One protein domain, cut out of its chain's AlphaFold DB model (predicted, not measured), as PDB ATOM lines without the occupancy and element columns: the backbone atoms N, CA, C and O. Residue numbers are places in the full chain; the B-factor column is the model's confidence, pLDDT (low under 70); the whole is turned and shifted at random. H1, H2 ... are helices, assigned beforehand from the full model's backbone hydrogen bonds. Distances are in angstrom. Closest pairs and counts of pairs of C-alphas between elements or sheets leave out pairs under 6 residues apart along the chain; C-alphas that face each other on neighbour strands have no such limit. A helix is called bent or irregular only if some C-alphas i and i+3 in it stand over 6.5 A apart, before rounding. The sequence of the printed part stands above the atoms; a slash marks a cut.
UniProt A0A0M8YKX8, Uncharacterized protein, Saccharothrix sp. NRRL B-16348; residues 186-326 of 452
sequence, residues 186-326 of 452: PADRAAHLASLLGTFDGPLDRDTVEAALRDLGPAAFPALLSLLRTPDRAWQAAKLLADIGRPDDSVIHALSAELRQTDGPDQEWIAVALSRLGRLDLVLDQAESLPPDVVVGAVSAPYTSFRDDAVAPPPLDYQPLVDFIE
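This is residues 186 to 326 of the 452 residues of an uncharacterized protein of Saccharothrix sp. NRRL B-16348 (UniProt A0A0M8YKX8). What is the main picture? Helices are stacked along the longest axis: H3, H5 and H7 lie side by side in a row and run the same way, with H4 and the short H6 along one side of it. H1 and the bent H2 make one end, H9 makes the other, and the small H8 lies near the last residues of H3 and H5. What is it made of? The printed part has 141 residues with nine named helices, H1 to H9 in order, and no named strand; the class is all helix. It is compact, with a radius of gyration of the C-alphas of 14.6 A, and elongated in outline, 49 by 29 by 26 A.

How does the printed part begin? H1, residues 186 to 195, precedes H2, residues 206 to 227, assigned as one helix by its hydrogen bonds but bent, with C-alphas 215 and 218 9.1 A apart. H1 and the arm H2a, residues 206 to 215, form a hairpin, the closest C-alphas being Leu 193 and Val 209 at 5.9 A. What follows? The arm H2b, residues 218 to 227, forms a hairpin with H3, residues 234 to 244, closest at C-alphas 224 and 237, 5.1 A. H4, residues 249 to 258, and H5, residues 264 to 276, form another, closest at C-alphas 255 and 270, 5.9 A. H2b, H3, H4 and H5 are an up-and-down bundle, each running against the one before. What else touches H5, the hub? H3 touches it at a shallow tilt of 16 degrees, closest at C-alphas 235 and 266, 4.3 A. H6, residues 280 to 284, touches residues 271 to 275 of H5 alone, closest at C-alphas 274 and 280, 6.0 A. H7, residues 292 to 303, touches it at a tilt of 36 degrees, only just steep, closest at C-alphas 272 and 298, 4.2 A. What comes last? H8, residues 305 to 309, touches no helix; H9, residues 319 to 326, touches residues 299 to 300 of H7 alone, closest at C-alphas 299 and 321, 6.5 A. Every O i to N i+4 pair is within hydrogen-bond range in H1, H2a, H3, H4, H5, H6 and H9, against 4 of 6 in H2b, 6 of 8 in H7 and 0 of 1 in H8, where 2 O i to N i+3 pairs are.

Where are the ends? C-alpha 186, in H1, is at (5.501, -41.042, 9.405), and C-alpha 326, in H9, at (4.616, -26.267, 52.354). How long are the longer helices? From first to last C-alpha H5 measures 18.6 A, H7 17.7 A and H3 15.4 A. H2b and H7 are irregular: C-alphas 219 and 222, and 299 and 302, are 7.2 A apart.

How large is it? The two C-alphas farthest apart, of Pro 203 and Glu 326, are 49.7 A apart. Is it whole and confident? The printed part has no cut, and no link is long. Its mean pLDDT is 94.7, and no printed residue is under 70.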
ATOM      1  N   PRO A 186       5.542 -41.219   7.949       95.69
ATOM      2  CA  PRO A 186       5.501 -41.042   9.405       95.69
ATOM      3  C   PRO A 186       4.100 -40.821   9.994       95.69
ATOM      4  O   PRO A 186       3.785 -41.395  11.031       95.69
ATOM      5  N   ALA A 187       3.247 -40.035   9.327       94.19
ATOM      6  CA  ALA A 187       1.887 -39.762   9.795       94.19
ATOM      7  C   ALA A 187       0.986 -41.010   9.735       94.19
ATOM      8  O   ALA A 187       0.288 -41.313  10.701       94.19
ATOM      9  N   ASP A 188       1.051 -41.769   8.638       96.81
ATOM     10  CA  ASP A 188       0.284 -43.009   8.476       96.81
ATOM     11  C   ASP A 188       0.773 -44.087   9.449       96.81
ATOM     12  O   ASP A 188      -0.026 -44.819  10.031       96.81
ATOM     13  N   ARG A 189       2.090 -44.143   9.686       97.31
ATOM     14  CA  ARG A 189       2.694 -45.021  10.692       97.31
ATOM     15  C   ARG A 189       2.196 -44.686  12.095       97.31
ATOM     16  O   ARG A 189       1.811 -45.598  12.820       97.31
ATOM     17  N   ALA A 190       2.176 -43.405  12.465       97.38
ATOM     18  CA  ALA A 190       1.659 -42.953  13.754       97.38
ATOM     19  C   ALA A 190       0.182 -43.317  13.936       97.38
ATOM     20  O   ALA A 190      -0.186 -43.863  14.972       97.38
ATOM     21  N   ALA A 191      -0.656 -43.059  12.927       96.06
ATOM     22  CA  ALA A 191      -2.074 -43.398  12.972       96.06
ATOM     23  C   ALA A 191      -2.299 -44.913  13.110       96.06
ATOM     24  O   ALA A 191      -3.116 -45.345  13.923       96.06
ATOM     25  N   HIS A 192      -1.541 -45.721  12.362       95.75
ATOM     26  CA  HIS A 192      -1.615 -47.175  12.459       95.75
ATOM     27  C   HIS A 192      -1.177 -47.676  13.841       95.75
ATOM     28  O   HIS A 192      -1.922 -48.412  14.478       95.75
ATOM     29  N   LEU A 193      -0.020 -47.244  14.349       96.12
ATOM     30  CA  LEU A 193       0.456 -47.636  15.680       96.12
ATOM     31  C   LEU A 193      -0.505 -47.196  16.791       96.12
ATOM     32  O   LEU A 193      -0.810 -47.980  17.683       96.12
ATOM     33  N   ALA A 194      -1.047 -45.979  16.714       95.06
ATOM     34  CA  ALA A 194      -2.051 -45.493  17.657       95.06
ATOM     35  C   ALA A 194      -3.321 -46.364  17.651       95.06
ATOM     36  O   ALA A 194      -3.931 -46.573  18.696       95.06
ATOM     37  N   SER A 195      -3.702 -46.921  16.494       93.06
ATOM     38  CA  SER A 195      -4.851 -47.832  16.396       93.06
ATOM     39  C   SER A 195      -4.632 -49.183  17.091       93.06
ATOM     40  O   SER A 195      -5.613 -49.802  17.503       93.06
ATOM     41  N   LEU A 196      -3.370 -49.598  17.268       93.00
ATOM     42  CA  LEU A 196      -2.975 -50.827  17.970       93.00
ATOM     43  C   LEU A 196      -2.874 -50.646  19.496       93.00
ATOM     44  O   LEU A 196      -2.667 -51.607  20.236       93.00
ATOM     45  N   LEU A 197      -3.007 -49.420  20.011       91.00
ATOM     46  CA  LEU A 197      -2.989 -49.200  21.456       91.00
ATOM     47  C   LEU A 197      -4.213 -49.847  22.113       91.00
ATOM     48  O   LEU A 197      -5.361 -49.604  21.726       91.00
ATOM     49  N   GLY A 198      -3.949 -50.686  23.117       82.19
ATOM     50  CA  GLY A 198      -4.979 -51.446  23.830       82.19
ATOM     51  C   GLY A 198      -5.483 -52.687  23.085       82.19
ATOM     52  O   GLY A 198      -6.426 -53.317  23.556       82.19
ATOM     53  N   THR A 199      -4.880 -53.053  21.947       85.06
ATOM     54  CA  THR A 199      -5.111 -54.351  21.298       85.06
ATOM     55  C   THR A 199      -4.006 -55.327  21.678       85.06
ATOM     56  O   THR A 199      -2.832 -54.967  21.636       85.06
ATOM     57  N   PHE A 200      -4.383 -56.555  22.029       78.44
ATOM     58  CA  PHE A 200      -3.446 -57.625  22.399       78.44
ATOM     59  C   PHE A 200      -3.264 -58.665  21.288       78.44
ATOM     60  O   PHE A 200      -2.425 -59.551  21.406       78.44
ATOM     61  N   ASP A 201      -4.040 -58.538  20.210       80.38
ATOM     62  CA  ASP A 201      -3.998 -59.442  19.073       80.38
ATOM     63  C   ASP A 201      -3.063 -58.904  17.992       80.38
ATOM     64  O   ASP A 201      -3.153 -57.742  17.585       80.38
ATOM     65  N   GLY A 202      -2.214 -59.783  17.469       85.94
ATOM     66  CA  GLY A 202      -1.378 -59.506  16.311       85.94
ATOM     67  C   GLY A 202       0.118 -59.662  16.576       85.94
ATOM     68  O   GLY A 202       0.543 -60.051  17.660       85.94
ATOM     69  N   PRO A 203       0.940 -59.373  15.558       89.56
ATOM     70  CA  PRO A 203       2.366 -59.694  15.578       89.56
ATOM     71  C   PRO A 203       3.226 -58.684  16.362       89.56
ATOM     72  O   PRO A 203       4.432 -58.881  16.520       89.56
ATOM     73  N   LEU A 204       2.638 -57.573  16.818       91.62
ATOM     74  CA  LEU A 204       3.329 -56.519  17.558       91.62
ATOM     75  C   LEU A 204       2.770 -56.436  18.973       91.62
ATOM     76  O   LEU A 204       1.595 -56.132  19.158       91.62
ATOM     77  N   ASP A 205       3.630 -56.676  19.957       90.31
ATOM     78  CA  ASP A 205       3.314 -56.445  21.361       90.31
ATOM     79  C   ASP A 205       3.211 -54.947  21.689       90.31
ATOM     80  O   ASP A 205       3.651 -54.061  20.944       90.31
ATOM     81  N   ARG A 206       2.633 -54.684  22.860       90.44
ATOM     82  CA  ARG A 206       2.413 -53.345  23.399       90.44
ATOM     83  C   ARG A 206       3.698 -52.523  23.483       90.44
ATOM     84  O   ARG A 206       3.698 -51.373  23.048       90.44
ATOM     85  N   ASP A 207       4.774 -53.091  24.018       90.00
ATOM     86  CA  ASP A 207       6.018 -52.360  24.279       90.00
ATOM     87  C   ASP A 207       6.665 -51.892  22.975       90.00
ATOM     88  O   ASP A 207       7.176 -50.776  22.877       90.00
ATOM     89  N   THR A 208       6.550 -52.707  21.929       91.56
ATOM     90  CA  THR A 208       7.011 -52.397  20.575       91.56
ATOM     91  C   THR A 208       6.209 -51.270  19.945       91.56
ATOM     92  O   THR A 208       6.786 -50.373  19.326       91.56
ATOM     93  N   VAL A 209       4.884 -51.286  20.110       94.75
ATOM     94  CA  VAL A 209       4.008 -50.213  19.620       94.75
ATOM     95  C   VAL A 209       4.294 -48.901  20.356       94.75
ATOM     96  O   VAL A 209       4.477 -47.867  19.711       94.75
ATOM     97  N   GLU A 210       4.387 -48.939  21.689       94.75
ATOM     98  CA  GLU A 210       4.699 -47.768  22.515       94.75
ATOM     99  C   GLU A 210       6.096 -47.206  22.190       94.75
ATOM    100  O   GLU A 210       6.247 -45.996  22.018       94.75
ATOM    101  N   ALA A 211       7.116 -48.058  22.035       93.69
ATOM    102  CA  ALA A 211       8.457 -47.645  21.614       93.69
ATOM    103  C   ALA A 211       8.459 -46.989  20.227       93.69
ATOM    104  O   ALA A 211       8.999 -45.896  20.066       93.69
ATOM    105  N   ALA A 212       7.785 -47.589  19.243       94.62
ATOM    106  CA  ALA A 212       7.724 -47.038  17.894       94.62
ATOM    107  C   ALA A 212       7.002 -45.677  17.835       94.62
ATOM    108  O   ALA A 212       7.385 -44.809  17.047       94.62
ATOM    109  N   LEU A 213       5.976 -45.459  18.669       96.12
ATOM    110  CA  LEU A 213       5.312 -44.157  18.801       96.12
ATOM    111  C   LEU A 213       6.220 -43.106  19.449       96.12
ATOM    112  O   LEU A 213       6.246 -41.966  18.982       96.12
ATOM    113  N   ARG A 214       6.993 -43.483  20.475       95.75
ATOM    114  CA  ARG A 214       7.985 -42.594  21.103       95.75
ATOM    115  C   ARG A 214       9.073 -42.177  20.113       95.75
ATOM    116  O   ARG A 214       9.353 -40.984  19.993       95.75
ATOM    117  N   ASP A 215       9.602 -43.122  19.337       94.56
ATOM    118  CA  ASP A 215      10.647 -42.878  18.331       94.56
ATOM    119  C   ASP A 215      10.183 -41.972  17.178       94.56
ATOM    120  O   ASP A 215      10.980 -41.233  16.595       94.56
ATOM    121  N   LEU A 216       8.886 -41.984  16.850       95.69
ATOM    122  CA  LEU A 216       8.300 -41.050  15.881       95.69
ATOM    123  C   LEU A 216       8.291 -39.596  16.386       95.69
ATOM    124  O   LEU A 216       8.234 -38.661  15.577       95.69
ATOM    125  N   GLY A 217       8.351 -39.387  17.702       95.38
ATOM    126  CA  GLY A 217       8.380 -38.069  18.321       95.38
ATOM    127  C   GLY A 217       7.175 -37.204  17.917       95.38
ATOM    128  O   GLY A 217       6.047 -37.699  17.882       95.38
ATOM    129  N   PRO A 218       7.368 -35.917  17.558       95.81
ATOM    130  CA  PRO A 218       6.260 -35.021  17.206       95.81
ATOM    131  C   PRO A 218       5.371 -35.497  16.048       95.81
ATOM    132  O   PRO A 218       4.225 -35.067  15.946       95.81
ATOM    133  N   ALA A 219       5.854 -36.399  15.184       96.19
ATOM    134  CA  ALA A 219       5.026 -36.981  14.126       96.19
ATOM    135  C   ALA A 219       3.861 -37.824  14.680       96.19
ATOM    136  O   ALA A 219       2.861 -38.004  13.986       96.19
ATOM    137  N   ALA A 220       3.962 -38.305  15.925       97.50
ATOM    138  CA  ALA A 220       2.904 -39.043  16.602       97.50
ATOM    139  C   ALA A 220       1.812 -38.147  17.212       97.50
ATOM    140  O   ALA A 220       0.710 -38.633  17.475       97.50
ATOM    141  N   PHE A 221       2.068 -36.845  17.410       97.38
ATOM    142  CA  PHE A 221       1.145 -35.956  18.124       97.38
ATOM    143  C   PHE A 221      -0.269 -35.936  17.535       97.38
ATOM    144  O   PHE A 221      -1.199 -36.149  18.305       97.38
ATOM    145  N   PRO A 222      -0.500 -35.777  16.216       97.12
ATOM    146  CA  PRO A 222      -1.869 -35.728  15.693       97.12
ATOM    147  C   PRO A 222      -2.696 -36.987  16.012       97.12
ATOM    148  O   PRO A 222      -3.885 -36.889  16.331       97.12
ATOM    149  N   ALA A 223      -2.065 -38.165  15.964       96.88
ATOM    150  CA  ALA A 223      -2.718 -39.436  16.266       96.88
ATOM    151  C   ALA A 223      -3.026 -39.567  17.768       96.88
ATOM    152  O   ALA A 223      -4.152 -39.892  18.140       96.88
ATOM    153  N   LEU A 224      -2.061 -39.237  18.635       97.56
ATOM    154  CA  LEU A 224      -2.231 -39.293  20.093       97.56
ATOM    155  C   LEU A 224      -3.234 -38.248  20.604       97.56
ATOM    156  O   LEU A 224      -4.073 -38.553  21.444       97.56
ATOM    157  N   LEU A 225      -3.220 -37.035  20.047       97.00
ATOM    158  CA  LEU A 225      -4.185 -35.980  20.369       97.00
ATOM    159  C   LEU A 225      -5.624 -36.384  20.037       97.00
ATOM    160  O   LEU A 225      -6.553 -36.000  20.743       97.00
ATOM    161  N   SER A 226      -5.815 -37.170  18.977       94.94
ATOM    162  CA  SER A 226      -7.134 -37.709  18.633       94.94
ATOM    163  C   SER A 226      -7.604 -38.747  19.660       94.94
ATOM    164  O   SER A 226      -8.791 -38.796  19.980       94.94
ATOM    165  N   LEU A 227      -6.678 -39.536  20.217       94.81
ATOM    166  CA  LEU A 227      -6.968 -40.545  21.239       94.81
ATOM    167  C   LEU A 227      -7.246 -39.964  22.628       94.81
ATOM    168  O   LEU A 227      -7.997 -40.585  23.374       94.81
ATOM    169  N   LEU A 228      -6.733 -38.774  22.962       94.50
ATOM    170  CA  LEU A 228      -7.030 -38.105  24.240       94.50
ATOM    171  C   LEU A 228      -8.532 -37.896  24.494       94.50
ATOM    172  O   LEU A 228      -8.943 -37.773  25.638       94.50
ATOM    173  N   ARG A 229      -9.352 -37.875  23.438       89.62
ATOM    174  CA  ARG A 229     -10.815 -37.720  23.524       89.62
ATOM    175  C   ARG A 229     -11.573 -39.042  23.576       89.62
ATOM    176  O   ARG A 229     -12.798 -39.049  23.489       89.62
ATOM    177  N   THR A 230     -10.859 -40.163  23.618       90.69
ATOM    178  CA  THR A 230     -11.455 -41.497  23.664       90.69
ATOM    179  C   THR A 230     -11.418 -41.998  25.106       90.69
ATOM    180  O   THR A 230     -10.317 -42.240  25.609       90.69
ATOM    181  N   PRO A 231     -12.580 -42.165  25.766       86.38
ATOM    182  CA  PRO A 231     -12.637 -42.710  27.120       86.38
ATOM    183  C   PRO A 231     -11.915 -44.056  27.214       86.38
ATOM    184  O   PRO A 231     -11.904 -44.820  26.244       86.38
ATOM    185  N   ASP A 232     -11.284 -44.320  28.358       86.25
ATOM    186  CA  ASP A 232     -10.508 -45.533  28.661       86.25
ATOM    187  C   ASP A 232      -9.228 -45.715  27.818       86.25
ATOM    188  O   ASP A 232      -8.485 -46.687  27.990       86.25
ATOM    189  N   ARG A 233      -8.938 -44.771  26.911       90.12
ATOM    190  CA  ARG A 233      -7.712 -44.716  26.094       90.12
ATOM    191  C   ARG A 233      -6.938 -43.411  26.264       90.12
ATOM    192  O   ARG A 233      -5.782 -43.336  25.835       90.12
ATOM    193  N   ALA A 234      -7.539 -42.395  26.880       94.19
ATOM    194  CA  ALA A 234      -6.910 -41.093  27.051       94.19
ATOM    195  C   ALA A 234      -5.650 -41.190  27.921       94.19
ATOM    196  O   ALA A 234      -4.646 -40.553  27.597       94.19
ATOM    197  N   TRP A 235      -5.637 -42.058  28.937       95.50
ATOM    198  CA  TRP A 235      -4.455 -42.303  29.762       95.50
ATOM    199  C   TRP A 235      -3.252 -42.813  28.953       95.50
ATOM    200  O   TRP A 235      -2.129 -42.365  29.185       95.50
ATOM    201  N   GLN A 236      -3.459 -43.698  27.965       95.19
ATOM    202  CA  GLN A 236      -2.377 -44.220  27.111       95.19
ATOM    203  C   GLN A 236      -1.799 -43.114  26.234       95.19
ATOM    204  O   GLN A 236      -0.581 -42.985  26.100       95.19
ATOM    205  N   ALA A 237      -2.676 -42.291  25.657       96.75
ATOM    206  CA  ALA A 237      -2.269 -41.150  24.854       96.75
ATOM    207  C   ALA A 237      -1.511 -40.115  25.697       96.75
ATOM    208  O   ALA A 237      -0.444 -39.665  25.285       96.75
ATOM    209  N   ALA A 238      -2.008 -39.784  26.892       97.75
ATOM    210  CA  ALA A 238      -1.351 -38.869  27.820       97.75
ATOM    211  C   ALA A 238       0.029 -39.391  28.254       97.75
ATOM    212  O   ALA A 238       1.010 -38.647  28.175       97.75
ATOM    213  N   LYS A 239       0.129 -40.679  28.619       96.88
ATOM    214  CA  LYS A 239       1.405 -41.343  28.921       96.88
ATOM    215  C   LYS A 239       2.386 -41.202  27.757       96.88
ATOM    216  O   LYS A 239       3.486 -40.704  27.961       96.88
ATOM    217  N   LEU A 240       1.991 -41.565  26.537       97.31
ATOM    218  CA  LEU A 240       2.883 -41.521  25.372       97.31
ATOM    219  C   LEU A 240       3.286 -40.100  24.967       97.31
ATOM    220  O   LEU A 240       4.423 -39.886  24.553       97.31
ATOM    221  N   LEU A 241       2.399 -39.114  25.114       97.50
ATOM    222  CA  LEU A 241       2.744 -37.704  24.915       97.50
ATOM    223  C   LEU A 241       3.818 -37.248  25.915       97.50
ATOM    224  O   LEU A 241       4.754 -36.546  25.530       97.50
ATOM    225  N   ALA A 242       3.716 -37.686  27.172       97.06
ATOM    226  CA  ALA A 242       4.734 -37.444  28.188       97.06
ATOM    227  C   ALA A 242       6.037 -38.211  27.913       97.06
ATOM    228  O   ALA A 242       7.115 -37.654  28.106       97.06
ATOM    229  N   ASP A 243       5.954 -39.446  27.410       96.75
ATOM    230  CA  ASP A 243       7.122 -40.266  27.074       96.75
ATOM    231  C   ASP A 243       7.864 -39.739  25.827       96.75
ATOM    232  O   ASP A 243       9.084 -39.850  25.719       96.75
ATOM    233  N   ILE A 244       7.173 -39.085  24.888       96.38
ATOM    234  CA  ILE A 244       7.846 -38.324  23.820       96.38
ATOM    235  C   ILE A 244       8.655 -37.157  24.421       96.38
ATOM    236  O   ILE A 244       9.675 -36.756  23.858       96.38
ATOM    237  N   GLY A 245       8.229 -36.618  25.570       93.50
ATOM    238  CA  GLY A 245       9.020 -35.703  26.399       93.50
ATOM    239  C   GLY A 245       9.275 -34.327  25.784       93.50
ATOM    240  O   GLY A 245      10.141 -33.589  26.246       93.50
ATOM    241  N   ARG A 246       8.552 -33.962  24.718       91.44
ATOM    242  CA  ARG A 246       8.713 -32.674  24.036       91.44
ATOM    243  C   ARG A 246       7.506 -31.782  24.309       91.44
ATOM    244  O   ARG A 246       6.436 -32.081  23.779       91.44
ATOM    245  N   PRO A 247       7.654 -30.694  25.086       89.69
ATOM    246  CA  PRO A 247       6.564 -29.752  25.279       89.69
ATOM    247  C   PRO A 247       6.228 -29.083  23.944       89.69
ATOM    248  O   PRO A 247       7.105 -28.563  23.251       89.69
ATOM    249  N   ASP A 248       4.950 -29.125  23.588       95.50
ATOM    250  CA  ASP A 248       4.387 -28.521  22.384       95.50
ATOM    251  C   ASP A 248       3.070 -27.838  22.748       95.50
ATOM    252  O   ASP A 248       2.267 -28.399  23.497       95.50
ATOM    253  N   ASP A 249       2.840 -26.632  22.232       96.94
ATOM    254  CA  ASP A 249       1.681 -25.821  22.613       96.94
ATOM    255  C   ASP A 249       0.353 -26.527  22.318       96.94
ATOM    256  O   ASP A 249      -0.588 -26.417  23.107       96.94
ATOM    257  N   SER A 250       0.270 -27.295  21.225       96.88
ATOM    258  CA  SER A 250      -0.940 -28.051  20.887       96.88
ATOM    259  C   SER A 250      -1.174 -29.209  21.859       96.88
ATOM    260  O   SER A 250      -2.312 -29.447  22.266       96.88
ATOM    261  N   VAL A 251      -0.098 -29.874  22.295       97.69
ATOM    262  CA  VAL A 251      -0.134 -30.955  23.290       97.69
ATOM    263  C   VAL A 251      -0.542 -30.424  24.653       97.69
ATOM    264  O   VAL A 251      -1.484 -30.937  25.253       97.69
ATOM    265  N   ILE A 252       0.106 -29.356  25.122       98.25
ATOM    266  CA  ILE A 252      -0.208 -28.746  26.414       98.25
ATOM    267  C   ILE A 252      -1.638 -28.209  26.435       98.25
ATOM    268  O   ILE A 252      -2.363 -28.432  27.404       98.25
ATOM    269  N   HIS A 253      -2.074 -27.540  25.364       97.44
ATOM    270  CA  HIS A 253      -3.442 -27.045  25.262       97.44
ATOM    271  C   HIS A 253      -4.459 -28.192  25.297       97.44
ATOM    272  O   HIS A 253      -5.459 -28.099  26.006       97.44
ATOM    273  N   ALA A 254      -4.223 -29.274  24.549       97.50
ATOM    274  CA  ALA A 254      -5.123 -30.424  24.533       97.50
ATOM    275  C   ALA A 254      -5.203 -31.105  25.906       97.50
ATOM    276  O   ALA A 254      -6.299 -31.265  26.430       97.50
ATOM    277  N   LEU A 255      -4.064 -31.419  26.530       98.06
ATOM    278  CA  LEU A 255      -4.029 -32.012  27.870       98.06
ATOM    279  C   LEU A 255      -4.722 -31.115  28.908       98.06
ATOM    280  O   LEU A 255      -5.511 -31.591  29.717       98.06
ATOM    281  N   SER A 256      -4.483 -29.801  28.863       97.31
ATOM    282  CA  SER A 256      -5.128 -28.847  29.776       97.31
ATOM    283  C   SER A 256      -6.647 -28.772  29.587       97.31
ATOM    284  O   SER A 256      -7.383 -28.603  30.564       97.31
ATOM    285  N   ALA A 257      -7.127 -28.895  28.345       95.50
ATOM    286  CA  ALA A 257      -8.553 -28.938  28.048       95.50
ATOM    287  C   ALA A 257      -9.197 -30.234  28.568       95.50
ATOM    288  O   ALA A 257     -10.221 -30.165  29.251       95.50
ATOM    289  N   GLU A 258      -8.577 -31.386  28.301       96.38
ATOM    290  CA  GLU A 258      -9.117 -32.698  28.680       96.38
ATOM    291  C   GLU A 258      -9.055 -32.956  30.192       96.38
ATOM    292  O   GLU A 258      -9.958 -33.594  30.718       96.38
ATOM    293  N   LEU A 259      -8.104 -32.361  30.932       96.56
ATOM    294  CA  LEU A 259      -8.006 -32.490  32.399       96.56
ATOM    295  C   LEU A 259      -9.331 -32.195  33.132       96.56
ATOM    296  O   LEU A 259      -9.591 -32.742  34.204       96.56
ATOM    297  N   ARG A 260     -10.175 -31.326  32.559       89.56
ATOM    298  CA  ARG A 260     -11.491 -30.957  33.113       89.56
ATOM    299  C   ARG A 260     -12.652 -31.804  32.599       89.56
ATOM    300  O   ARG A 260     -13.749 -31.689  33.136       89.56
ATOM    301  N   GLN A 261     -12.445 -32.548  31.520       91.75
ATOM    302  CA  GLN A 261     -13.480 -33.318  30.826       91.75
ATOM    303  C   GLN A 261     -13.382 -34.819  31.108       91.75
ATOM    304  O   GLN A 261     -14.347 -35.541  30.877       91.75
ATOM    305  N   THR A 262     -12.242 -35.276  31.622       92.81
ATOM    306  CA  THR A 262     -11.990 -36.666  32.003       92.81
ATOM    307  C   THR A 262     -12.053 -36.857  33.513       92.81
ATOM    308  O   THR A 262     -11.741 -35.938  34.272       92.81
ATOM    309  N   ASP A 263     -12.356 -38.075  33.941       93.31
ATOM    310  CA  ASP A 263     -12.311 -38.533  35.324       93.31
ATOM    311  C   ASP A 263     -11.444 -39.799  35.470       93.31
ATOM    312  O   ASP A 263     -10.889 -40.330  34.506       93.31
ATOM    313  N   GLY A 264     -11.255 -40.246  36.714       92.75
ATOM    314  CA  GLY A 264     -10.572 -41.503  37.015       92.75
ATOM    315  C   GLY A 264      -9.123 -41.583  36.492       92.75
ATOM    316  O   GLY A 264      -8.396 -40.585  36.524       92.75
ATOM    317  N   PRO A 265      -8.677 -42.768  36.022       93.06
ATOM    318  CA  PRO A 265      -7.302 -42.982  35.558       93.06
ATOM    319  C   PRO A 265      -6.883 -42.087  34.386       93.06
ATOM    320  O   PRO A 265      -5.716 -41.704  34.300       93.06
ATOM    321  N   ASP A 266      -7.821 -41.736  33.501       95.75
ATOM    322  CA  ASP A 266      -7.572 -40.824  32.382       95.75
ATOM    323  C   ASP A 266      -7.178 -39.434  32.900       95.75
ATOM    324  O   ASP A 266      -6.161 -38.875  32.477       95.75
ATOM    325  N   GLN A 267      -7.915 -38.915  33.888       97.31
ATOM    326  CA  GLN A 267      -7.628 -37.620  34.506       97.31
ATOM    327  C   GLN A 267      -6.278 -37.600  35.236       97.31
ATOM    328  O   GLN A 267      -5.519 -36.636  35.099       97.31
ATOM    329  N   GLU A 268      -5.956 -38.663  35.984       97.19
ATOM    330  CA  GLU A 268      -4.663 -38.788  36.666       97.19
ATOM    331  C   GLU A 268      -3.512 -38.754  35.657       97.19
ATOM    332  O   GLU A 268      -2.584 -37.955  35.806       97.19
ATOM    333  N   TRP A 269      -3.578 -39.562  34.594       97.44
ATOM    334  CA  TRP A 269      -2.512 -39.619  33.594       97.44
ATOM    335  C   TRP A 269      -2.369 -38.333  32.782       97.44
ATOM    336  O   TRP A 269      -1.247 -37.970  32.427       97.44
ATOM    337  N   ILE A 270      -3.455 -37.598  32.536       98.31
ATOM    338  CA  ILE A 270      -3.389 -36.263  31.925       98.31
ATOM    339  C   ILE A 270      -2.635 -35.283  32.837       98.31
ATOM    340  O   ILE A 270      -1.757 -34.554  32.367       98.31
ATOM    341  N   ALA A 271      -2.919 -35.284  34.142       98.50
ATOM    342  CA  ALA A 271      -2.224 -34.429  35.103       98.50
ATOM    343  C   ALA A 271      -0.740 -34.817  35.257       98.50
ATOM    344  O   ALA A 271       0.141 -33.951  35.278       98.50
ATOM    345  N   VAL A 272      -0.447 -36.122  35.290       98.06
ATOM    346  CA  VAL A 272       0.916 -36.676  35.258       98.06
ATOM    347  C   VAL A 272       1.656 -36.235  33.997       98.06
ATOM    348  O   VAL A 272       2.803 -35.794  34.089       98.06
ATOM    349  N   ALA A 273       1.013 -36.299  32.830       98.00
ATOM    350  CA  ALA A 273       1.614 -35.890  31.567       98.00
ATOM    351  C   ALA A 273       1.952 -34.395  31.546       98.00
ATOM    352  O   ALA A 273       3.070 -34.030  31.184       98.00
ATOM    353  N   LEU A 274       1.035 -33.534  32.002       98.12
ATOM    354  CA  LEU A 274       1.293 -32.098  32.147       98.12
ATOM    355  C   LEU A 274       2.501 -31.834  33.053       98.12
ATOM    356  O   LEU A 274       3.390 -31.073  32.676       98.12
ATOM    357  N   SER A 275       2.576 -32.499  34.208       97.56
ATOM    358  CA  SER A 275       3.710 -32.367  35.130       97.56
ATOM    359  C   SER A 275       5.036 -32.804  34.495       97.56
ATOM    360  O   SER A 275       6.014 -32.055  34.522       97.56
ATOM    361  N   ARG A 276       5.064 -33.970  33.833       96.06
ATOM    362  CA  ARG A 276       6.257 -34.494  33.140       96.06
ATOM    363  C   ARG A 276       6.702 -33.624  31.962       96.06
ATOM    364  O   ARG A 276       7.888 -33.595  31.653       96.06
ATOM    365  N   LEU A 277       5.784 -32.879  31.349       95.81
ATOM    366  CA  LEU A 277       6.075 -31.882  30.311       95.81
ATOM    367  C   LEU A 277       6.422 -30.492  30.883       95.81
ATOM    368  O   LEU A 277       6.487 -29.514  30.138       95.81
ATOM    369  N   GLY A 278       6.647 -30.387  32.198       95.00
ATOM    370  CA  GLY A 278       7.060 -29.153  32.867       95.00
ATOM    371  C   GLY A 278       5.925 -28.159  33.114       95.00
ATOM    372  O   GLY A 278       6.192 -26.983  33.346       95.00
ATOM    373  N   ARG A 279       4.666 -28.608  33.052       96.88
ATOM    374  CA  ARG A 279       3.458 -27.786  33.219       96.88
ATOM    375  C   ARG A 279       2.634 -28.160  34.451       96.88
ATOM    376  O   ARG A 279       1.404 -28.206  34.408       96.88
ATOM    377  N   LEU A 280       3.319 -28.430  35.565       97.56
ATOM    378  CA  LEU A 280       2.678 -28.677  36.862       97.56
ATOM    379  C   LEU A 280       1.835 -27.472  37.324       97.56
ATOM    380  O   LEU A 280       0.819 -27.664  37.987       97.56
ATOM    381  N   ASP A 281       2.205 -26.252  36.918       97.56
ATOM    382  CA  ASP A 281       1.438 -25.021  37.153       97.56
ATOM    383  C   ASP A 281      -0.036 -25.170  36.743       97.56
ATOM    384  O   ASP A 281      -0.927 -24.868  37.533       97.56
ATOM    385  N   LEU A 282      -0.302 -25.755  35.570       97.69
ATOM    386  CA  LEU A 282      -1.662 -25.929  35.045       97.69
ATOM    387  C   LEU A 282      -2.525 -26.895  35.867       97.69
ATOM    388  O   LEU A 282      -3.757 -26.795  35.852       97.69
ATOM    389  N   VAL A 283      -1.888 -27.846  36.554       98.12
ATOM    390  CA  VAL A 283      -2.564 -28.770  37.470       98.12
ATOM    391  C   VAL A 283      -2.808 -28.075  38.808       98.12
ATOM    392  O   VAL A 283      -3.915 -28.135  39.341       98.12
ATOM    393  N   LEU A 284      -1.800 -27.374  39.338       97.56
ATOM    394  CA  LEU A 284      -1.884 -26.709  40.639       97.56
ATOM    395  C   LEU A 284      -2.855 -25.524  40.656       97.56
ATOM    396  O   LEU A 284      -3.512 -25.307  41.674       97.56
ATOM    397  N   ASP A 285      -3.027 -24.826  39.531       96.75
ATOM    398  CA  ASP A 285      -4.063 -23.799  39.350       96.75
ATOM    399  C   ASP A 285      -5.488 -24.347  39.551       96.75
ATOM    400  O   ASP A 285      -6.427 -23.588  39.793       96.75
ATOM    401  N   GLN A 286      -5.659 -25.670  39.467       95.50
ATOM    402  CA  GLN A 286      -6.936 -26.369  39.600       95.50
ATOM    403  C   GLN A 286      -6.968 -27.327  40.799       95.50
ATOM    404  O   GLN A 286      -7.952 -28.053  40.966       95.50
ATOM    405  N   ALA A 287      -5.942 -27.319  41.658       94.38
ATOM    406  CA  ALA A 287      -5.759 -28.307  42.726       94.38
ATOM    407  C   ALA A 287      -6.947 -28.416  43.695       94.38
ATOM    408  O   ALA A 287      -7.222 -29.498  44.196       94.38
ATOM    409  N   GLU A 288      -7.671 -27.321  43.947       93.25
ATOM    410  CA  GLU A 288      -8.846 -27.324  44.835       93.25
ATOM    411  C   GLU A 288     -10.073 -28.019  44.224       93.25
ATOM    412  O   GLU A 288     -10.976 -28.428  44.949       93.25
ATOM    413  N   SER A 289     -10.117 -28.138  42.895       94.00
ATOM    414  CA  SER A 289     -11.226 -28.756  42.156       94.00
ATOM    415  C   SER A 289     -10.937 -30.184  41.699       94.00
ATOM    416  O   SER A 289     -11.867 -30.918  41.368       94.00
ATOM    417  N   LEU A 290      -9.661 -30.569  41.664       96.44
ATOM    418  CA  LEU A 290      -9.232 -31.890  41.230       96.44
ATOM    419  C   LEU A 290      -9.280 -32.894  42.390       96.44
ATOM    420  O   LEU A 290      -9.062 -32.518  43.545       96.44
ATOM    421  N   PRO A 291      -9.511 -34.185  42.099       96.56
ATOM    422  CA  PRO A 291      -9.334 -35.242  43.083       96.56
ATOM    423  C   PRO A 291      -7.919 -35.216  43.706       96.56
ATOM    424  O   PRO A 291      -6.933 -35.002  42.989       96.56
ATOM    425  N   PRO A 292      -7.773 -35.428  45.030       95.12
ATOM    426  CA  PRO A 292      -6.471 -35.377  45.700       95.12
ATOM    427  C   PRO A 292      -5.413 -36.322  45.114       95.12
ATOM    428  O   PRO A 292      -4.230 -35.991  45.083       95.12
ATOM    429  N   ASP A 293      -5.825 -37.498  44.650       95.44
ATOM    430  CA  ASP A 293      -4.980 -38.502  44.005       95.44
ATOM    431  C   ASP A 293      -4.441 -38.042  42.645       95.44
ATOM    432  O   ASP A 293      -3.266 -38.282  42.370       95.44
ATOM    433  N   VAL A 294      -5.233 -37.305  41.859       97.88
ATOM    434  CA  VAL A 294      -4.794 -36.669  40.601       97.88
ATOM    435  C   VAL A 294      -3.699 -35.635  40.875       97.88
ATOM    436  O   VAL A 294      -2.652 -35.640  40.224       97.88
ATOM    437  N   VAL A 295      -3.899 -34.774  41.879       98.00
ATOM    438  CA  VAL A 295      -2.912 -33.748  42.262       98.00
ATOM    439  C   VAL A 295      -1.626 -34.396  42.783       98.00
ATOM    440  O   VAL A 295      -0.527 -34.042  42.356       98.00
ATOM    441  N   VAL A 296      -1.745 -35.387  43.671       97.56
ATOM    442  CA  VAL A 296      -0.603 -36.134  44.225       97.56
ATOM    443  C   VAL A 296       0.142 -36.910  43.134       97.56
ATOM    444  O   VAL A 296       1.377 -36.939  43.142       97.56
ATOM    445  N   GLY A 297      -0.575 -37.511  42.182       97.06
ATOM    446  CA  GLY A 297       0.002 -38.175  41.014       97.06
ATOM    447  C   GLY A 297       0.849 -37.211  40.186       97.06
ATOM    448  O   GLY A 297       2.031 -37.466  39.958       97.06
ATOM    449  N   ALA A 298       0.299 -36.046  39.836       98.12
ATOM    450  CA  ALA A 298       1.022 -35.021  39.086       98.12
ATOM    451  C   ALA A 298       2.276 -34.515  39.817       98.12
ATOM    452  O   ALA A 298       3.344 -34.423  39.215       98.12
ATOM    453  N   VAL A 299       2.183 -34.221  41.115       98.19
ATOM    454  CA  VAL A 299       3.319 -33.709  41.905       98.19
ATOM    455  C   VAL A 299       4.414 -34.760  42.069       98.19
ATOM    456  O   VAL A 299       5.595 -34.426  42.044       98.19
ATOM    457  N   SER A 300       4.048 -36.031  42.236       97.12
ATOM    458  CA  SER A 300       5.028 -37.110  42.410       97.12
ATOM    459  C   SER A 300       5.684 -37.550  41.099       97.12
ATOM    460  O   SER A 300       6.819 -38.023  41.135       97.12
ATOM    461  N   ALA A 301       5.023 -37.361  39.952       96.44
ATOM    462  CA  ALA A 301       5.454 -37.890  38.659       96.44
ATOM    463  C   ALA A 301       6.936 -37.646  38.295       96.44
ATOM    464  O   ALA A 301       7.588 -38.622  37.907       96.44
ATOM    465  N   PRO A 302       7.526 -36.441  38.474       96.06
ATOM    466  CA  PRO A 302       8.942 -36.189  38.165       96.06
ATOM    467  C   PRO A 302       9.950 -36.975  39.022       96.06
ATOM    468  O   PRO A 302      11.141 -36.980  38.724       96.06
ATOM    469  N   TYR A 303       9.500 -37.630  40.088       96.50
ATOM    470  CA  TYR A 303      10.343 -38.349  41.048       96.50
ATOM    471  C   TYR A 303      10.137 -39.874  40.983       96.50
ATOM    472  O   TYR A 303      10.741 -40.631  41.742       96.50
ATOM    473  N   THR A 304       9.268 -40.352  40.090       94.69
ATOM    474  CA  THR A 304       8.988 -41.787  39.901       94.69
ATOM    475  C   THR A 304       9.756 -42.359  38.715       94.69
ATOM    476  O   THR A 304      10.193 -41.610  37.844       94.69
ATOM    477  N   SER A 305       9.884 -43.686  38.640       92.88
ATOM    478  CA  SER A 305      10.537 -44.363  37.505       92.88
ATOM    479  C   SER A 305       9.863 -44.094  36.157       92.88
ATOM    480  O   SER A 305      10.529 -44.119  35.134       92.88
ATOM    481  N   PHE A 306       8.567 -43.753  36.132       91.31
ATOM    482  CA  PHE A 306       7.888 -43.361  34.889       91.31
ATOM    483  C   PHE A 306       8.500 -42.117  34.244       91.31
ATOM    484  O   PHE A 306       8.331 -41.910  33.047       91.31
ATOM    485  N   ARG A 307       9.220 -41.273  34.998       93.38
ATOM    486  CA  ARG A 307       9.991 -40.174  34.404       93.38
ATOM    487  C   ARG A 307      10.957 -40.694  33.339       93.38
ATOM    488  O   ARG A 307      11.094 -40.039  32.309       93.38
ATOM    489  N   ASP A 308      11.568 -41.848  33.573       91.94
ATOM    490  CA  ASP A 308      12.682 -42.371  32.782       91.94
ATOM    491  C   ASP A 308      12.232 -42.956  31.430       91.94
ATOM    492  O   ASP A 308      13.046 -43.096  30.523       91.94
ATOM    493  N   ASP A 309      10.926 -43.190  31.246       91.88
ATOM    494  CA  ASP A 309      10.340 -43.575  29.952       91.88
ATOM    495  C   ASP A 309      10.393 -42.437  28.915       91.88
ATOM    496  O   ASP A 309      10.228 -42.674  27.711       91.88
ATOM    497  N   ALA A 310      10.603 -41.195  29.376       92.19
ATOM    498  CA  ALA A 310      10.690 -40.033  28.507       92.19
ATOM    499  C   ALA A 310      11.982 -40.032  27.683       92.19
ATOM    500  O   ALA A 310      13.071 -40.218  28.217       92.19
ATOM    501  N   VAL A 311      11.887 -39.703  26.390       90.50
ATOM    502  CA  VAL A 311      13.065 -39.541  25.511       90.50
ATOM    503  C   VAL A 311      14.019 -38.461  26.040       90.50
ATOM    504  O   VAL A 311      15.237 -38.570  25.907       90.50
ATOM    505  N   ALA A 312      13.464 -37.405  26.638       85.75
ATOM    506  CA  ALA A 312      14.210 -36.326  27.271       85.75
ATOM    507  C   ALA A 312      13.491 -35.902  28.563       85.75
ATOM    508  O   ALA A 312      12.681 -34.972  28.530       85.75
ATOM    509  N   PRO A 313      13.728 -36.588  29.696       88.62
ATOM    510  CA  PRO A 313      13.063 -36.246  30.942       88.62
ATOM    511  C   PRO A 313      13.516 -34.865  31.443       88.62
ATOM    512  O   PRO A 313      14.682 -34.495  31.258       88.62
ATOM    513  N   PRO A 314      12.636 -34.094  32.108       87.69
ATOM    514  CA  PRO A 314      13.045 -32.852  32.753       87.69
ATOM    515  C   PRO A 314      14.104 -33.132  33.832       87.69
ATOM    516  O   PRO A 314      14.068 -34.197  34.467       87.69
ATOM    517  N   PRO A 315      15.049 -32.202  34.062       93.00
ATOM    518  CA  PRO A 315      16.057 -32.378  35.094       93.00
ATOM    519  C   PRO A 315      15.412 -32.453  36.485       93.00
ATOM    520  O   PRO A 315      14.362 -31.858  36.726       93.00
ATOM    521  N   LEU A 316      16.058 -33.166  37.403       97.00
ATOM    522  CA  LEU A 316      15.654 -33.279  38.792       97.00
ATOM    523  C   LEU A 316      15.653 -31.891  39.429       97.00
ATOM    524  O   LEU A 316      16.697 -31.257  39.585       97.00
ATOM    525  N   ASP A 317      14.472 -31.477  39.862       96.75
ATOM    526  CA  ASP A 317      14.255 -30.267  40.634       96.75
ATOM    527  C   ASP A 317      13.314 -30.589  41.792       96.75
ATOM    528  O   ASP A 317      12.227 -31.131  41.595       96.75
ATOM    529  N   TYR A 318      13.737 -30.286  43.016       98.06
ATOM    530  CA  TYR A 318      12.920 -30.493  44.209       98.06
ATOM    531  C   TYR A 318      12.059 -29.291  44.571       98.06
ATOM    532  O   TYR A 318      11.171 -29.453  45.407       98.06
ATOM    533  N   GLN A 319      12.290 -28.112  43.984       97.38
ATOM    534  CA  GLN A 319      11.556 -26.905  44.355       97.38
ATOM    535  C   GLN A 319      10.034 -27.081  44.219       97.38
ATOM    536  O   GLN A 319       9.340 -26.787  45.191       97.38
ATOM    537  N   PRO A 320       9.493 -27.672  43.130       97.12
ATOM    538  CA  PRO A 320       8.049 -27.872  43.017       97.12
ATOM    539  C   PRO A 320       7.468 -28.783  44.108       97.12
ATOM    540  O   PRO A 320       6.369 -28.538  44.602       97.12
ATOM    541  N   LEU A 321       8.204 -29.821  44.522       97.56
ATOM    542  CA  LEU A 321       7.791 -30.705  45.614       97.56
ATOM    543  C   LEU A 321       7.854 -30.005  46.975       97.56
ATOM    544  O   LEU A 321       6.959 -30.200  47.794       97.56
ATOM    545  N   VAL A 322       8.890 -29.199  47.220       98.19
ATOM    546  CA  VAL A 322       9.027 -28.391  48.443       98.19
ATOM    547  C   VAL A 322       7.863 -27.408  48.554       98.19
ATOM    548  O   VAL A 322       7.123 -27.462  49.537       98.19
ATOM    549  N   ASP A 323       7.632 -26.605  47.513       97.88
ATOM    550  CA  ASP A 323       6.546 -25.619  47.466       97.88
ATOM    551  C   ASP A 323       5.180 -26.282  47.697       97.88
ATOM    552  O   ASP A 323       4.330 -25.767  48.430       97.88
ATOM    553  N   PHE A 324       4.970 -27.465  47.108       97.62
ATOM    554  CA  PHE A 324       3.737 -28.221  47.291       97.62
ATOM    555  C   PHE A 324       3.554 -28.713  48.733       97.62
ATOM    556  O   PHE A 324       2.465 -28.581  49.292       97.62
ATOM    557  N   ILE A 325       4.601 -29.268  49.357       97.50
ATOM    558  CA  ILE A 325       4.546 -29.758  50.742       97.50
ATOM    559  C   ILE A 325       4.235 -28.615  51.715       97.50
ATOM    560  O   ILE A 325       3.436 -28.798  52.636       97.50
ATOM    561  N   GLU A 326       4.843 -27.446  51.513       97.19
ATOM    562  CA  GLU A 326       4.616 -26.267  52.354       97.19
ATOM    563  C   GLU A 326       3.195 -25.715  52.198       97.19
ATOM    564  O   GLU A 326       2.561 -25.337  53.186       97.19
TER     565      GLU A 326